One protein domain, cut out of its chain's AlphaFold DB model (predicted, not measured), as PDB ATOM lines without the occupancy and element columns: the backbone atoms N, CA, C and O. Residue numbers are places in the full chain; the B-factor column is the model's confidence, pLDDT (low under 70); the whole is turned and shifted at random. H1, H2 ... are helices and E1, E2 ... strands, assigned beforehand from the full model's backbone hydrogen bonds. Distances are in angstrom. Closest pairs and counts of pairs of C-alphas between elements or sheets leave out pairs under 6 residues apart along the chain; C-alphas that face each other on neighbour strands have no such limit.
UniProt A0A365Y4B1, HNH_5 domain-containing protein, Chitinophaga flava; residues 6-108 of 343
ATOM      1  N   GLU A   6     -30.131  15.438  17.566       91.88
ATOM      2  CA  GLU A   6     -29.242  15.645  18.715       91.88
ATOM      3  C   GLU A   6     -28.350  14.418  18.975       91.88
ATOM      4  O   GLU A   6     -27.210  14.519  19.432       91.88
ATOM      5  N   TYR A   7     -28.849  13.220  18.654       92.25
ATOM      6  CA  TYR A   7     -28.072  11.987  18.780       92.25
ATOM      7  C   TYR A   7     -26.960  11.905  17.726       92.25
ATOM      8  O   TYR A   7     -25.863  11.445  18.034       92.25
ATOM      9  N   ILE A   8     -27.232  12.355  16.498       91.19
ATOM     10  CA  ILE A   8     -26.231  12.411  15.424       91.19
ATOM     11  C   ILE A   8     -25.184  13.481  15.753       91.19
ATOM     12  O   ILE A   8     -23.986  13.204  15.717       91.19
ATOM     13  N   GLU A   9     -25.640  14.673  16.141       90.81
ATOM     14  CA  GLU A   9     -24.801  15.812  16.532       90.81
ATOM     15  C   GLU A   9     -23.830  15.446  17.659       90.81
ATOM     16  O   GLU A   9     -22.628  15.666  17.527       90.81
ATOM     17  N   SER A  10     -24.329  14.803  18.720       93.75
ATOM     18  CA  SER A  10     -23.484  14.350  19.834       93.75
ATOM     19  C   SER A  10     -22.440  13.310  19.417       93.75
ATOM     20  O   SER A  10     -21.338  13.322  19.955       93.75
ATOM     21  N   HIS A  11     -22.729  12.437  18.444       94.38
ATOM     22  CA  HIS A  11     -21.734  11.489  17.928       94.38
ATOM     23  C   HIS A  11     -20.670  12.176  17.073       94.38
ATOM     24  O   HIS A  11     -19.488  11.876  17.225       94.38
ATOM     25  N   ILE A  12     -21.070  13.096  16.193       92.19
ATOM     26  CA  ILE A  12     -20.113  13.882  15.408       92.19
ATOM     27  C   ILE A  12     -19.212  14.664  16.362       92.19
ATOM     28  O   ILE A  12     -18.004  14.483  16.311       92.19
ATOM     29  N   GLN A  13     -19.781  15.443  17.286       92.06
ATOM     30  CA  GLN A  13     -19.012  16.241  18.244       92.06
ATOM     31  C   GLN A  13     -18.051  15.389  19.079       92.06
ATOM     32  O   GLN A  13     -16.919  15.800  19.313       92.06
ATOM     33  N   LYS A  14     -18.497  14.206  19.513       92.75
ATOM     34  CA  LYS A  14     -17.689  13.305  20.334       92.75
ATOM     35  C   LYS A  14     -16.514  12.706  19.563       92.75
ATOM     36  O   LYS A  14     -15.419  12.648  20.100       92.75
ATOM     37  N   TYR A  15     -16.725  12.220  18.339       92.69
ATOM     38  CA  TYR A  15     -15.714  11.404  17.655       92.69
ATOM     39  C   TYR A  15     -14.945  12.143  16.559       92.69
ATOM     40  O   TYR A  15     -13.819  11.756  16.257       92.69
ATOM     41  N   SER A  16     -15.489  13.212  15.978       90.31
ATOM     42  CA  SER A  16     -14.813  13.951  14.909       90.31
ATOM     43  C   SER A  16     -13.449  14.548  15.293       90.31
ATOM     44  O   SER A  16     -12.587  14.568  14.412       90.31
ATOM     45  N   PRO A  17     -13.151  14.940  16.555       89.19
ATOM     46  CA  PRO A  17     -11.804  15.391  16.921       89.19
ATOM     47  C   PRO A  17     -10.721  14.340  16.640       89.19
ATOM     48  O   PRO A  17      -9.647  14.682  16.154       89.19
ATOM     49  N   SER A  18     -11.037  13.054  16.840       87.31
ATOM     50  CA  SER A  18     -10.129  11.938  16.523       87.31
ATOM     51  C   SER A  18      -9.997  11.634  15.021       87.31
ATOM     52  O   SER A  18      -9.183  10.809  14.633       87.31
ATOM     53  N   LEU A  19     -10.797  12.260  14.145       84.88
ATOM     54  CA  LEU A  19     -10.522  12.263  12.697       84.88
ATOM     55  C   LEU A  19      -9.519  13.351  12.330       84.88
ATOM     56  O   LEU A  19      -8.714  13.164  11.424       84.88
ATOM     57  N   VAL A  20      -9.587  14.493  13.016       79.62
ATOM     58  CA  VAL A  20      -8.700  15.636  12.776       79.62
ATOM     59  C   VAL A  20      -7.266  15.296  13.177       79.62
ATOM     60  O   VAL A  20      -6.342  15.628  12.437       79.62
ATOM     61  N   SER A  21      -7.083  14.587  14.301       73.75
ATOM     62  CA  SER A  21      -5.772  14.106  14.774       73.75
ATOM     63  C   SER A  21      -5.040  13.256  13.742       73.75
ATOM     64  O   SER A  21      -3.813  13.288  13.686       73.75
ATOM     65  N   LEU A  22      -5.777  12.529  12.898       74.25
ATOM     66  CA  LEU A  22      -5.179  11.655  11.898       74.25
ATOM     67  C   LEU A  22      -4.420  12.427  10.816       74.25
ATOM     68  O   LEU A  22      -3.598  11.796  10.160       74.25
ATOM     69  N   GLY A  23      -4.667  13.737  10.631       62.03
ATOM     70  CA  GLY A  23      -3.849  14.706   9.871       62.03
ATOM     71  C   GLY A  23      -3.551  14.404   8.390       62.03
ATOM     72  O   GLY A  23      -3.071  15.275   7.674       62.03
ATOM     73  N   TYR A  24      -3.839  13.190   7.926       51.47
ATOM     74  CA  TYR A  24      -3.279  12.556   6.733       51.47
ATOM     75  C   TYR A  24      -4.299  11.673   6.006       51.47
ATOM     76  O   TYR A  24      -3.934  10.870   5.150       51.47
ATOM     77  N   LEU A  25      -5.600  11.826   6.272       52.28
ATOM     78  CA  LEU A  25      -6.637  11.238   5.412       52.28
ATOM     79  C   LEU A  25      -6.794  12.016   4.081       52.28
ATOM     80  O   LEU A  25      -7.902  12.163   3.573       52.28
ATOM     81  N   GLU A  26      -5.693  12.473   3.481       47.31
ATOM     82  CA  GLU A  26      -5.609  12.867   2.069       47.31
ATOM     83  C   GLU A  26      -4.773  11.808   1.316       47.31
ATOM     84  O   GLU A  26      -3.653  11.546   1.749       47.31
ATOM     85  N   PRO A  27      -5.216  11.172   0.203       44.62
ATOM     86  CA  PRO A  27      -6.499  11.204  -0.488       44.62
ATOM     87  C   PRO A  27      -7.034   9.769  -0.739       44.62
ATOM     88  O   PRO A  27      -7.032   9.290  -1.866       44.62
ATOM     89  N   LYS A  28      -7.549   9.054   0.274       46.53
ATOM     90  CA  LYS A  28      -8.564   8.003  -0.020       46.53
ATOM     91  C   LYS A  28      -9.957   8.608  -0.254       46.53
ATOM     92  O   LYS A  28     -10.864   7.924  -0.711       46.53
ATOM     93  N   TYR A  29     -10.083   9.909   0.007       44.66
ATOM     94  CA  TYR A  29     -11.290  10.716  -0.090       44.66
ATOM     95  C   TYR A  29     -10.956  12.058  -0.803       44.66
ATOM     96  O   TYR A  29     -11.026  13.133  -0.217       44.66
ATOM     97  N   GLY A  30     -10.462  11.999  -2.053       38.12
ATOM     98  CA  GLY A  30     -10.100  13.136  -2.923       38.12
ATOM     99  C   GLY A  30     -10.982  13.314  -4.187       38.12
ATOM    100  O   GLY A  30     -11.099  12.367  -4.937       38.12
ATOM    101  N   TRP A  31     -11.511  14.512  -4.503       38.88
ATOM    102  CA  TRP A  31     -12.225  14.831  -5.756       38.88
ATOM    103  C   TRP A  31     -11.255  14.886  -6.939       38.88
ATOM    104  O   TRP A  31     -10.424  15.793  -7.028       38.88
ATOM    105  N   GLY A  32     -11.406  13.950  -7.864       40.69
ATOM    106  CA  GLY A  32     -10.783  13.956  -9.179       40.69
ATOM    107  C   GLY A  32     -11.494  12.934 -10.053       40.69
ATOM    108  O   GLY A  32     -11.866  11.865  -9.576       40.69
ATOM    109  N   THR A  33     -11.734  13.272 -11.314       38.91
ATOM    110  CA  THR A  33     -12.222  12.324 -12.316       38.91
ATOM    111  C   THR A  33     -11.041  11.532 -12.862       38.91
ATOM    112  O   THR A  33     -10.620  11.775 -13.986       38.91
ATOM    113  N   ASP A  34     -10.512  10.606 -12.074       43.91
ATOM    114  CA  ASP A  34      -9.815   9.453 -12.635       43.91
ATOM    115  C   ASP A  34     -10.789   8.275 -12.486       43.91
ATOM    116  O   ASP A  34     -11.157   7.861 -11.386       43.91
ATOM    117  N   ASP A  35     -11.303   7.807 -13.623       51.81
ATOM    118  CA  ASP A  35     -11.999   6.521 -13.790       51.81
ATOM    119  C   ASP A  35     -13.491   6.430 -13.394       51.81
ATOM    120  O   ASP A  35     -14.046   5.331 -13.333       51.81
ATOM    121  N   GLY A  36     -14.191   7.547 -13.163       47.72
ATOM    122  CA  GLY A  36     -15.659   7.541 -13.010       47.72
ATOM    123  C   GLY A  36     -16.188   6.944 -11.696       47.72
ATOM    124  O   GLY A  36     -17.348   6.538 -11.626       47.72
ATOM    125  N   LYS A  37     -15.362   6.895 -10.644       44.19
ATOM    126  CA  LYS A  37     -15.794   6.572  -9.274       44.19
ATOM    127  C   LYS A  37     -15.916   7.862  -8.459       44.19
ATOM    128  O   LYS A  37     -14.991   8.663  -8.439       44.19
ATOM    129  N   GLU A  38     -17.058   8.070  -7.803       41.62
ATOM    130  CA  GLU A  38     -17.299   9.237  -6.944       41.62
ATOM    131  C   GLU A  38     -16.397   9.192  -5.703       41.62
ATOM    132  O   GLU A  38     -16.380   8.204  -4.967       41.62
ATOM    133  N   ILE A  39     -15.643  10.266  -5.458       44.69
ATOM    134  CA  ILE A  39     -14.783  10.401  -4.282       44.69
ATOM    135  C   ILE A  39     -15.015  11.785  -3.647       44.69
ATOM    136  O   ILE A  39     -14.792  12.821  -4.270       44.69
ATOM    137  N   TYR A  40     -15.445  11.804  -2.383       49.88
ATOM    138  CA  TYR A  40     -15.816  13.010  -1.630       49.88
ATOM    139  C   TYR A  40     -14.614  13.594  -0.860       49.88
ATOM    140  O   TYR A  40     -14.113  12.935   0.041       49.88
ATOM    141  N   ARG A  41     -14.177  14.840  -1.130       54.22
ATOM    142  CA  ARG A  41     -13.339  15.640  -0.191       54.22
ATOM    143  C   ARG A  41     -14.230  16.361   0.791       54.22
ATOM    144  O   ARG A  41     -15.020  17.225   0.407       54.22
ATOM    145  N   PHE A  42     -13.999  16.089   2.059       63.38
ATOM    146  CA  PHE A  42     -14.556  16.863   3.146       63.38
ATOM    147  C   PHE A  42     -13.531  17.911   3.576       63.38
ATOM    148  O   PHE A  42     -12.439  17.573   4.016       63.38
ATOM    149  N   LYS A  43     -13.879  19.199   3.468       65.81
ATOM    150  CA  LYS A  43     -12.999  20.299   3.913       65.81
ATOM    151  C   LYS A  43     -12.894  20.410   5.439       65.81
ATOM    152  O   LYS A  43     -12.068  21.160   5.939       65.81
ATOM    153  N   ASN A  44     -13.770  19.725   6.177       77.88
ATOM    154  CA  ASN A  44     -13.882  19.866   7.623       77.88
ATOM    155  C   ASN A  44     -14.206  18.514   8.276       77.88
ATOM    156  O   ASN A  44     -15.370  18.124   8.387       77.88
ATOM    157  N   PHE A  45     -13.161  17.800   8.707       82.00
ATOM    158  CA  PHE A  45     -13.279  16.504   9.388       82.00
ATOM    159  C   PHE A  45     -14.049  16.593  10.710       82.00
ATOM    160  O   PHE A  45     -14.695  15.627  11.107       82.00
ATOM    161  N   ASN A  46     -14.082  17.771  11.335       84.75
ATOM    162  CA  ASN A  46     -14.751  18.053  12.604       84.75
ATOM    163  C   ASN A  46     -16.285  17.910  12.497       84.75
ATOM    164  O   ASN A  46     -16.991  17.924  13.507       84.75
ATOM    165  N   LYS A  47     -16.809  17.780  11.274       86.44
ATOM    166  CA  LYS A  47     -18.237  17.633  10.965       86.44
ATOM    167  C   LYS A  47     -18.612  16.229  10.499       86.44
ATOM    168  O   LYS A  47     -19.757  16.024  10.098       86.44
ATOM    169  N   LEU A  48     -17.670  15.288  10.521       88.81
ATOM    170  CA  LEU A  48     -17.857  13.951   9.973       88.81
ATOM    171  C   LEU A  48     -18.047  12.907  11.058       88.81
ATOM    172  O   LEU A  48     -17.434  12.942  12.125       88.81
ATOM    173  N   TYR A  49     -18.851  11.915  10.714       91.75
ATOM    174  CA  TYR A  49     -18.915  10.646  11.401       91.75
ATOM    175  C   TYR A  49     -18.870   9.514  10.379       91.75
ATOM    176  O   TYR A  49     -19.727   9.421   9.508       91.75
ATOM    177  N   ILE A  50     -17.889   8.633  10.498       92.19
ATOM    178  CA  ILE A  50     -17.704   7.457   9.659       92.19
ATOM    179  C   ILE A  50     -18.166   6.228  10.449       92.19
ATOM    180  O   ILE A  50     -17.828   6.052  11.614       92.19
ATOM    181  N   CYS A  51     -18.934   5.330   9.835       95.31
ATOM    182  CA  CYS A  51     -19.327   4.087  10.500       95.31
ATOM    183  C   CYS A  51     -18.074   3.307  10.960       95.31
ATOM    184  O   CYS A  51     -17.313   2.850  10.100       95.31
ATOM    185  N   PRO A  52     -17.873   3.077  12.274       97.06
ATOM    186  CA  PRO A  52     -16.624   2.516  12.790       97.06
ATOM    187  C   PRO A  52     -16.405   1.060  12.363       97.06
ATOM    188  O   PRO A  52     -15.272   0.603  12.302       97.06
ATOM    189  N   LEU A  53     -17.476   0.327  12.030       97.00
ATOM    190  CA  LEU A  53     -17.405  -1.087  11.652       97.00
ATOM    191  C   LEU A  53     -17.036  -1.332  10.190       97.00
ATOM    192  O   LEU A  53     -16.462  -2.372   9.892       97.00
ATOM    193  N   CYS A  54     -17.384  -0.427   9.270       95.44
ATOM    194  CA  CYS A  54     -17.028  -0.590   7.856       95.44
ATOM    195  C   CYS A  54     -15.997   0.420   7.369       95.44
ATOM    196  O   CYS A  54     -15.421   0.182   6.314       95.44
ATOM    197  N   ALA A  55     -15.792   1.523   8.099       93.56
ATOM    198  CA  ALA A  55     -14.935   2.639   7.708       93.56
ATOM    199  C   ALA A  55     -15.227   3.166   6.284       93.56
ATOM    200  O   ALA A  55     -14.328   3.615   5.584       93.56
ATOM    201  N   LYS A  56     -16.484   3.060   5.829       88.81
ATOM    202  CA  LYS A  56     -16.905   3.412   4.461       88.81
ATOM    203  C   LYS A  56     -17.974   4.492   4.451       88.81
ATOM    204  O   LYS A  56     -17.763   5.543   3.875       88.81
ATOM    205  N   ARG A  57     -19.101   4.234   5.118       88.94
ATOM    206  CA  ARG A  57     -20.244   5.153   5.126       88.94
ATOM    207  C   ARG A  57     -20.011   6.325   6.051       88.94
ATOM    208  O   ARG A  57     -19.573   6.116   7.186       88.94
ATOM    209  N   VAL A  58     -20.406   7.506   5.595       88.00
ATOM    210  CA  VAL A  58     -20.207   8.770   6.301       88.00
ATOM    211  C   VAL A  58     -21.543   9.481   6.528       88.00
ATOM    212  O   VAL A  58     -22.447   9.419   5.699       88.00
ATOM    213  N   VAL A  59     -21.656  10.163   7.664       87.31
ATOM    214  CA  VAL A  59     -22.621  11.233   7.920       87.31
ATOM    215  C   VAL A  59     -21.828  12.521   8.060       87.31
ATOM    216  O   VAL A  59     -20.853  12.551   8.815       87.31
ATOM    217  N   TYR A  60     -22.247  13.578   7.373       84.31
ATOM    218  CA  TYR A  60     -21.679  14.907   7.567       84.31
ATOM    219  C   TYR A  60     -22.753  15.906   7.990       84.31
ATOM    220  O   TYR A  60     -23.931  15.760   7.657       84.31
ATOM    221  N   ARG A  61     -22.341  16.907   8.772       81.31
ATOM    222  CA  ARG A  61     -23.181  18.055   9.123       81.31
ATOM    223  C   ARG A  61     -23.074  19.117   8.035       81.31
ATOM    224  O   ARG A  61     -22.001  19.700   7.864       81.31
ATOM    225  N   ASP A  62     -24.183  19.378   7.354       76.62
ATOM    226  CA  ASP A  62     -24.314  20.497   6.427       76.62
ATOM    227  C   ASP A  62     -24.809  21.740   7.189       76.62
ATOM    228  O   ASP A  62     -25.851  21.707   7.852       76.62
ATOM    229  N   GLU A  63     -24.030  22.822   7.156       70.38
ATOM    230  CA  GLU A  63     -24.377  24.076   7.836       70.38
ATOM    231  C   GLU A  63     -25.380  24.910   7.047       70.38
ATOM    232  O   GLU A  63     -26.235  25.550   7.663       70.38
ATOM    233  N   ASP A  64     -25.326  24.848   5.718       62.22
ATOM    234  CA  ASP A  64     -26.174  25.658   4.845       62.22
ATOM    235  C   ASP A  64     -27.621  25.153   4.894       62.22
ATOM    236  O   ASP A  64     -28.573  25.935   4.857       62.22
ATOM    237  N   PHE A  65     -27.796  23.840   5.067       55.75
ATOM    238  CA  PHE A  65     -29.114  23.201   5.104       55.75
ATOM    239  C   PHE A  65     -29.553  22.747   6.499       55.75
ATOM    240  O   PHE A  65     -30.648  22.197   6.644       55.75
ATOM    241  N   ASN A  66     -28.716  22.949   7.528       59.75
ATOM    242  CA  ASN A  66     -28.944  22.491   8.906       59.75
ATOM    243  C   ASN A  66     -29.430  21.026   8.986       59.75
ATOM    244  O   ASN A  66     -30.223  20.648   9.862       59.75
ATOM    245  N   SER A  67     -28.979  20.222   8.025       62.22
ATOM    246  CA  SER A  67     -29.393  18.849   7.791       62.22
ATOM    247  C   SER A  67     -28.171  17.941   7.854       62.22
ATOM    248  O   SER A  67     -27.023  18.378   7.756       62.22
ATOM    249  N   PHE A  68     -28.421  16.661   8.096       62.34
ATOM    250  CA  PHE A  68     -27.406  15.647   7.876       62.34
ATOM    251  C   PHE A  68     -27.655  15.051   6.503       62.34
ATOM    252  O   PHE A  68     -28.792  14.983   6.046       62.34
ATOM    253  N   THR A  69     -26.619  14.568   5.857       63.00
ATOM    254  CA  THR A  69     -26.746  13.792   4.626       63.00
ATOM    255  C   THR A  69     -25.594  12.791   4.597       63.00
ATOM    256  O   THR A  69     -24.578  12.957   5.282       63.00
ATOM    257  N   ASN A  70     -25.782  11.683   3.884       62.97
ATOM    258  CA  ASN A  70     -24.662  10.845   3.463       62.97
ATOM    259  C   ASN A  70     -24.183  11.306   2.074       62.97
ATOM    260  O   ASN A  70     -24.701  12.276   1.516       62.97
ATOM    261  N   GLU A  71     -23.229  10.575   1.505       53.75
ATOM    262  CA  GLU A  71     -22.766  10.697   0.116       53.75
ATOM    263  C   GLU A  71     -23.894  10.821  -0.934       53.75
ATOM    264  O   GLU A  71     -23.750  11.537  -1.923       53.75
ATOM    265  N   HIS A  72     -25.062  10.234  -0.672       56.06
ATOM    266  CA  HIS A  72     -26.233  10.246  -1.552       56.06
ATOM    267  C   HIS A  72     -27.366  11.187  -1.092       56.06
ATOM    268  O   HIS A  72     -28.485  11.084  -1.594       56.06
ATOM    269  N   GLY A  73     -27.135  12.075  -0.119       58.78
ATOM    270  CA  GLY A  73     -28.182  12.977   0.380       58.78
ATOM    271  C   GLY A  73     -29.163  12.350   1.388       58.78
ATOM    272  O   GLY A  73     -30.200  12.940   1.682       58.78
ATOM    273  N   LEU A  74     -28.878  11.159   1.931       56.38
ATOM    274  CA  LEU A  74     -29.798  10.367   2.763       56.38
ATOM    275  C   LEU A  74     -29.255  10.093   4.181       56.38
ATOM    276  O   LEU A  74     -28.327   9.319   4.384       56.38
ATOM    277  N   ILE A  75     -29.913  10.642   5.211       59.91
ATOM    278  CA  ILE A  75     -29.613  10.374   6.643       59.91
ATOM    279  C   ILE A  75     -29.989   8.942   7.058       59.91
ATOM    280  O   ILE A  75     -29.473   8.397   8.035       59.91
ATOM    281  N   TYR A  76     -30.921   8.318   6.331       60.28
ATOM    282  CA  TYR A  76     -31.610   7.085   6.735       60.28
ATOM    283  C   TYR A  76     -30.723   5.831   6.807       60.28
ATOM    284  O   TYR A  76     -31.205   4.744   7.144       60.28
ATOM    285  N   GLU A  77     -29.433   5.966   6.519       82.88
ATOM    286  CA  GLU A  77     -28.477   4.869   6.510       82.88
ATOM    287  C   GLU A  77     -27.793   4.609   7.848       82.88
ATOM    288  O   GLU A  77     -26.979   3.693   7.907       82.88
ATOM    289  N   PHE A  78     -28.111   5.332   8.924       91.44
ATOM    290  CA  PHE A  78     -27.541   5.083  10.254       91.44
ATOM    291  C   PHE A  78     -28.602   4.731  11.297       91.44
ATOM    292  O   PHE A  78     -29.734   5.217  11.277       91.44
ATOM    293  N   THR A  79     -28.234   3.850  12.224       94.31
ATOM    294  CA  THR A  79     -29.093   3.347  13.298       94.31
ATOM    295  C   THR A  79     -28.314   3.248  14.611       94.31
ATOM    296  O   THR A  79     -27.086   3.346  14.637       94.31
ATOM    297  N   LYS A  80     -29.039   3.084  15.726       95.56
ATOM    298  CA  LYS A  80     -28.427   2.760  17.020       95.56
ATOM    299  C   LYS A  80     -28.167   1.263  17.080       95.56
ATOM    300  O   LYS A  80     -29.086   0.483  16.826       95.56
ATOM    301  N   ASP A  81     -26.963   0.886  17.471       96.44
ATOM    302  CA  ASP A  81     -26.607  -0.495  17.783       96.44
ATOM    303  C   ASP A  81     -26.160  -0.609  19.238       96.44
ATOM    304  O   ASP A  81     -25.511   0.307  19.747       96.44
ATOM    305  N   HIS A  82     -26.540  -1.698  19.906       96.81
ATOM    306  CA  HIS A  82     -26.139  -1.962  21.290       96.81
ATOM    307  C   HIS A  82     -24.888  -2.842  21.286       96.81
ATOM    308  O   HIS A  82     -24.841  -3.837  20.563       96.81
ATOM    309  N   TYR A  83     -23.900  -2.507  22.116       95.06
ATOM    310  CA  TYR A  83     -22.715  -3.341  22.324       95.06
ATOM    311  C   TYR A  83     -22.435  -3.486  23.835       95.06
ATOM    312  O   TYR A  83     -22.178  -2.483  24.502       95.06
ATOM    313  N   PRO A  84     -22.513  -4.705  24.407       96.69
ATOM    314  CA  PRO A  84     -23.070  -5.936  23.821       96.69
ATOM    315  C   PRO A  84     -24.502  -5.773  23.274       96.69
ATOM    316  O   PRO A  84     -25.150  -4.763  23.543       96.69
ATOM    317  N   PRO A  85     -25.064  -6.766  22.565       96.50
ATOM    318  CA  PRO A  85     -26.472  -6.737  22.188       96.50
ATOM    319  C   PRO A  85     -27.397  -6.585  23.403       96.50
ATOM    320  O   PRO A  85     -27.155  -7.141  24.479       96.50
ATOM    321  N   LYS A  86     -28.520  -5.879  23.224       96.00
ATOM    322  CA  LYS A  86     -29.481  -5.628  24.310       96.00
ATOM    323  C   LYS A  86     -30.008  -6.916  24.950       96.00
ATOM    324  O   LYS A  86     -30.218  -6.939  26.155       96.00
ATOM    325  N   SER A  87     -30.207  -7.995  24.185       94.12
ATOM    326  CA  SER A  87     -30.711  -9.268  24.732       94.12
ATOM    327  C   SER A  87     -29.766  -9.917  25.751       94.12
ATOM    328  O   SER A  87     -30.212 -10.704  26.588       94.12
ATOM    329  N   VAL A  88     -28.488  -9.526  25.733       95.25
ATOM    330  CA  VAL A  88     -27.442 -10.012  26.640       95.25
ATOM    331  C   VAL A  88     -26.921  -8.929  27.587       95.25
ATOM    332  O   VAL A  88     -25.778  -8.991  28.030       95.25
ATOM    333  N   GLY A  89     -27.757  -7.948  27.938       94.75
ATOM    334  CA  GLY A  89     -27.439  -6.990  29.001       94.75
ATOM    335  C   GLY A  89     -26.829  -5.679  28.520       94.75
ATOM    336  O   GLY A  89     -26.586  -4.803  29.343       94.75
ATOM    337  N   GLY A  90     -26.616  -5.518  27.213       95.19
ATOM    338  CA  GLY A  90     -26.047  -4.295  26.664       95.19
ATOM    339  C   GLY A  90     -26.941  -3.073  26.851       95.19
ATOM    340  O   GLY A  90     -28.092  -3.051  26.404       95.19
ATOM    341  N   SER A  91     -26.392  -2.044  27.489       93.50
ATOM    342  CA  SER A  91     -27.025  -0.737  27.699       93.50
ATOM    343  C   SER A  91     -26.409   0.351  26.816       93.50
ATOM    344  O   SER A  91     -27.106   1.278  26.397       93.50
ATOM    345  N   THR A  92     -25.119   0.231  26.507       94.62
ATOM    346  CA  THR A  92     -24.383   1.198  25.697       94.62
ATOM    347  C   THR A  92     -24.780   1.095  24.231       94.62
ATOM    348  O   THR A  92     -24.963   0.002  23.695       94.62
ATOM    349  N   THR A  93     -24.907   2.250  23.572       96.12
ATOM    350  CA  THR A  93     -25.254   2.326  22.149       96.12
ATOM    351  C   THR A  93     -24.221   3.110  21.353       96.12
ATOM    352  O   THR A  93     -23.562   3.999  21.892       96.12
ATOM    353  N   MET A  94     -24.062   2.760  20.077       96.44
ATOM    354  CA  MET A  94     -23.256   3.503  19.108       96.44
ATOM    355  C   MET A  94     -24.071   3.769  17.848       96.44
ATOM    356  O   MET A  94     -24.931   2.973  17.466       96.44
ATOM    357  N   MET A  95     -23.789   4.881  17.179       96.00
ATOM    358  CA  MET A  95     -24.255   5.120  15.818       96.00
ATOM    359  C   MET A  95     -23.456   4.265  14.820       96.00
ATOM    360  O   MET A  95     -22.248   4.418  14.688       96.00
ATOM    361  N   ILE A  96     -24.103   3.365  14.085       96.06
ATOM    362  CA  ILE A  96     -23.463   2.616  12.989       96.06
ATOM    363  C   ILE A  96     -24.351   2.644  11.755       96.06
ATOM    364  O   ILE A  96     -25.537   2.963  11.847       96.06
ATOM    365  N   CYS A  97     -23.802   2.303  10.591       93.88
ATOM    366  CA  CYS A  97     -24.637   2.215   9.407       93.88
ATOM    367  C   CYS A  97     -25.613   1.029   9.496       93.88
ATOM    368  O   CYS A  97     -25.294  -0.034  10.034       93.88
ATOM    369  N   LYS A  98     -26.803   1.206   8.927       93.75
ATOM    370  CA  LYS A  98     -27.911   0.256   8.904       93.75
ATOM    371  C   LYS A  98     -27.506  -1.073   8.280       93.75
ATOM    372  O   LYS A  98     -27.924  -2.106   8.785       93.75
ATOM    373  N   GLN A  99     -26.682  -1.048   7.227       93.44
ATOM    374  CA  GLN A  99     -26.158  -2.276   6.634       93.44
ATOM    375  C   GLN A  99     -25.336  -3.063   7.660       93.44
ATOM    376  O   GLN A  99     -25.672  -4.207   7.922       93.44
ATOM    377  N   CYS A 100     -24.330  -2.456   8.305       95.81
ATOM    378  CA  CYS A 100     -23.549  -3.149   9.334       95.81
ATOM    379  C   CYS A 100     -24.437  -3.658  10.475       95.81
ATOM    380  O   CYS A 100     -24.255  -4.785  10.917       95.81
ATOM    381  N   ASN A 101     -25.405  -2.858  10.931       95.56
ATOM    382  CA  ASN A 101     -26.321  -3.281  11.991       95.56
ATOM    383  C   ASN A 101     -27.114  -4.536  11.585       95.56
ATOM    384  O   ASN A 101     -27.146  -5.519  12.318       95.56
ATOM    385  N   ASN A 102     -27.690  -4.542  10.381       94.56
ATOM    386  CA  ASN A 102     -28.446  -5.684   9.874       94.56
ATOM    387  C   ASN A 102     -27.553  -6.913   9.647       94.56
ATOM    388  O   ASN A 102     -27.905  -8.011  10.080       94.56
ATOM    389  N   ASP A 103     -26.404  -6.716   8.997       94.94
ATOM    390  CA  ASP A 103     -25.475  -7.783   8.634       94.94
ATOM    391  C   ASP A 103     -24.943  -8.470   9.897       94.94
ATOM    392  O   ASP A 103     -25.059  -9.688  10.027       94.94
ATOM    393  N   PHE A 104     -24.429  -7.713  10.873       94.81
ATOM    394  CA  PHE A 104     -23.888  -8.282  12.114       94.81
ATOM    395  C   PHE A 104     -24.978  -8.761  13.078       94.81
ATOM    396  O   PHE A 104     -24.832  -9.838  13.663       94.81
ATOM    397  N   GLY A 105     -26.092  -8.031  13.185       90.50
ATOM    398  CA  GLY A 105     -27.222  -8.389  14.041       90.50
ATOM    399  C   GLY A 105     -27.814  -9.752  13.681       90.50
ATOM    400  O   GLY A 105     -28.029 -10.610  14.544       90.50
ATOM    401  N   GLY A 106     -28.022  -9.981  12.382       87.00
ATOM    402  CA  GLY A 106     -28.548 -11.239  11.860       87.00
ATOM    403  C   GLY A 106     -27.530 -12.380  11.850       87.00
ATOM    404  O   GLY A 106     -27.915 -13.526  12.077       87.00
ATOM    405  N   SER A 107     -26.242 -12.094  11.626       91.75
ATOM    406  CA  SER A 107     -25.231 -13.141  11.405       91.75
ATOM    407  C   SER A 107     -24.465 -13.567  12.656       91.75
ATOM    408  O   SER A 107     -24.296 -14.769  12.859       91.75
ATOM    409  N   ILE A 108     -24.020 -12.628  13.499       95.50
ATOM    410  CA  ILE A 108     -23.102 -12.934  14.608       95.50
ATOM    411  C   ILE A 108     -23.642 -12.520  15.979       95.50
ATOM    412  O   ILE A 108     -23.504 -13.298  16.915       95.50
TER     413      ILE A 108
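This is residues 6 to 108 of the 343 residues of the protein "HNH_5 domain-containing protein" of Chitinophaga flava (UniProt A0A365Y4B1). Helix H1 lies across one face of a small three-stranded sheet, E1 E2 E3, and its residues 7 to 12 come near a separate two-stranded hairpin, E4 and E5. H3 follows E5 and packs on E4, while the long loop of residues 21 to 47 makes the other end of an elongated outline of 46 by 29 by 27 A. The printed part has 103 residues, with three named helices and five named strands in the order H1 H2 E1 E2 E3 E4 E5 H3. Both sheets are antiparallel, the larger in the order E1 E2 E3. The class is mixed, helices and strands, with 46 residues, under half, in named elements; the whole is compact, with a radius of gyration of the C-alphas of 14.9 A.

Start at H1, residues 6 to 15, and go on to H2, residues 17 to 20; these two meet only through their link. Next look at E1, residues 48 to 50, E2, residues 58 to 62, and E3, residues 67 to 69, a meander in which each strand is the antiparallel neighbour of the one before. In the hairpin E1 and E2, N 49 and O 59 are 2.8 A apart, within hydrogen-bond range. In the hairpin E2 and E3, look for N 62 and O 67 at 3.0 A. H1 is on this sheet at a height of 8.7 A, over E1 and E2, and runs across the strands, at 83 degrees to E1 on the local plane; two layers, a helix on one face of a sheet. The closest C-alphas of H1 and E1 are those of Ile 12 and Tyr 49, 5.3 A. H2 only grazes the sheet. Further on, E4, residues 78 to 82, and E5, residues 93 to 97, form a hairpin, with N 79 and O 96 at 2.9 A. The closest C-alphas of H1 and E5 are those of His 11 and Met 95, 7.2 A. Last comes H3, residues 98 to 108, whose closest C-alpha pair with E4 is Phe 78 and Lys 98, 5.0 A; H3 is apart from H1. Every O i to N i+4 pair is within hydrogen-bond range in H1 and H3; H2 is too short for one, and its one O i to N i+3 pair is within range.

Find C-alpha 6 at (-29.242, 15.645, 18.715); from there H1 runs 14.2 A to Tyr 15. E4 begins at C-alpha 78, (-27.541, 5.083, 10.254), and is 13.2 A long; E5 is 12.8 A and E2 12.4 A. H3 runs 15.2 A and ends at C-alpha 108, (-23.102, -12.934, 14.608).

The two C-alphas farthest apart are those of Asp 34 and Gly 89, 48.1 A. The printed part has no cut, and the link from H2 to E1 is long, with 27 residues. Mean pLDDT of the printed part is 78.2; look for values under 70 at residues 23 to 43 and 64 to 76.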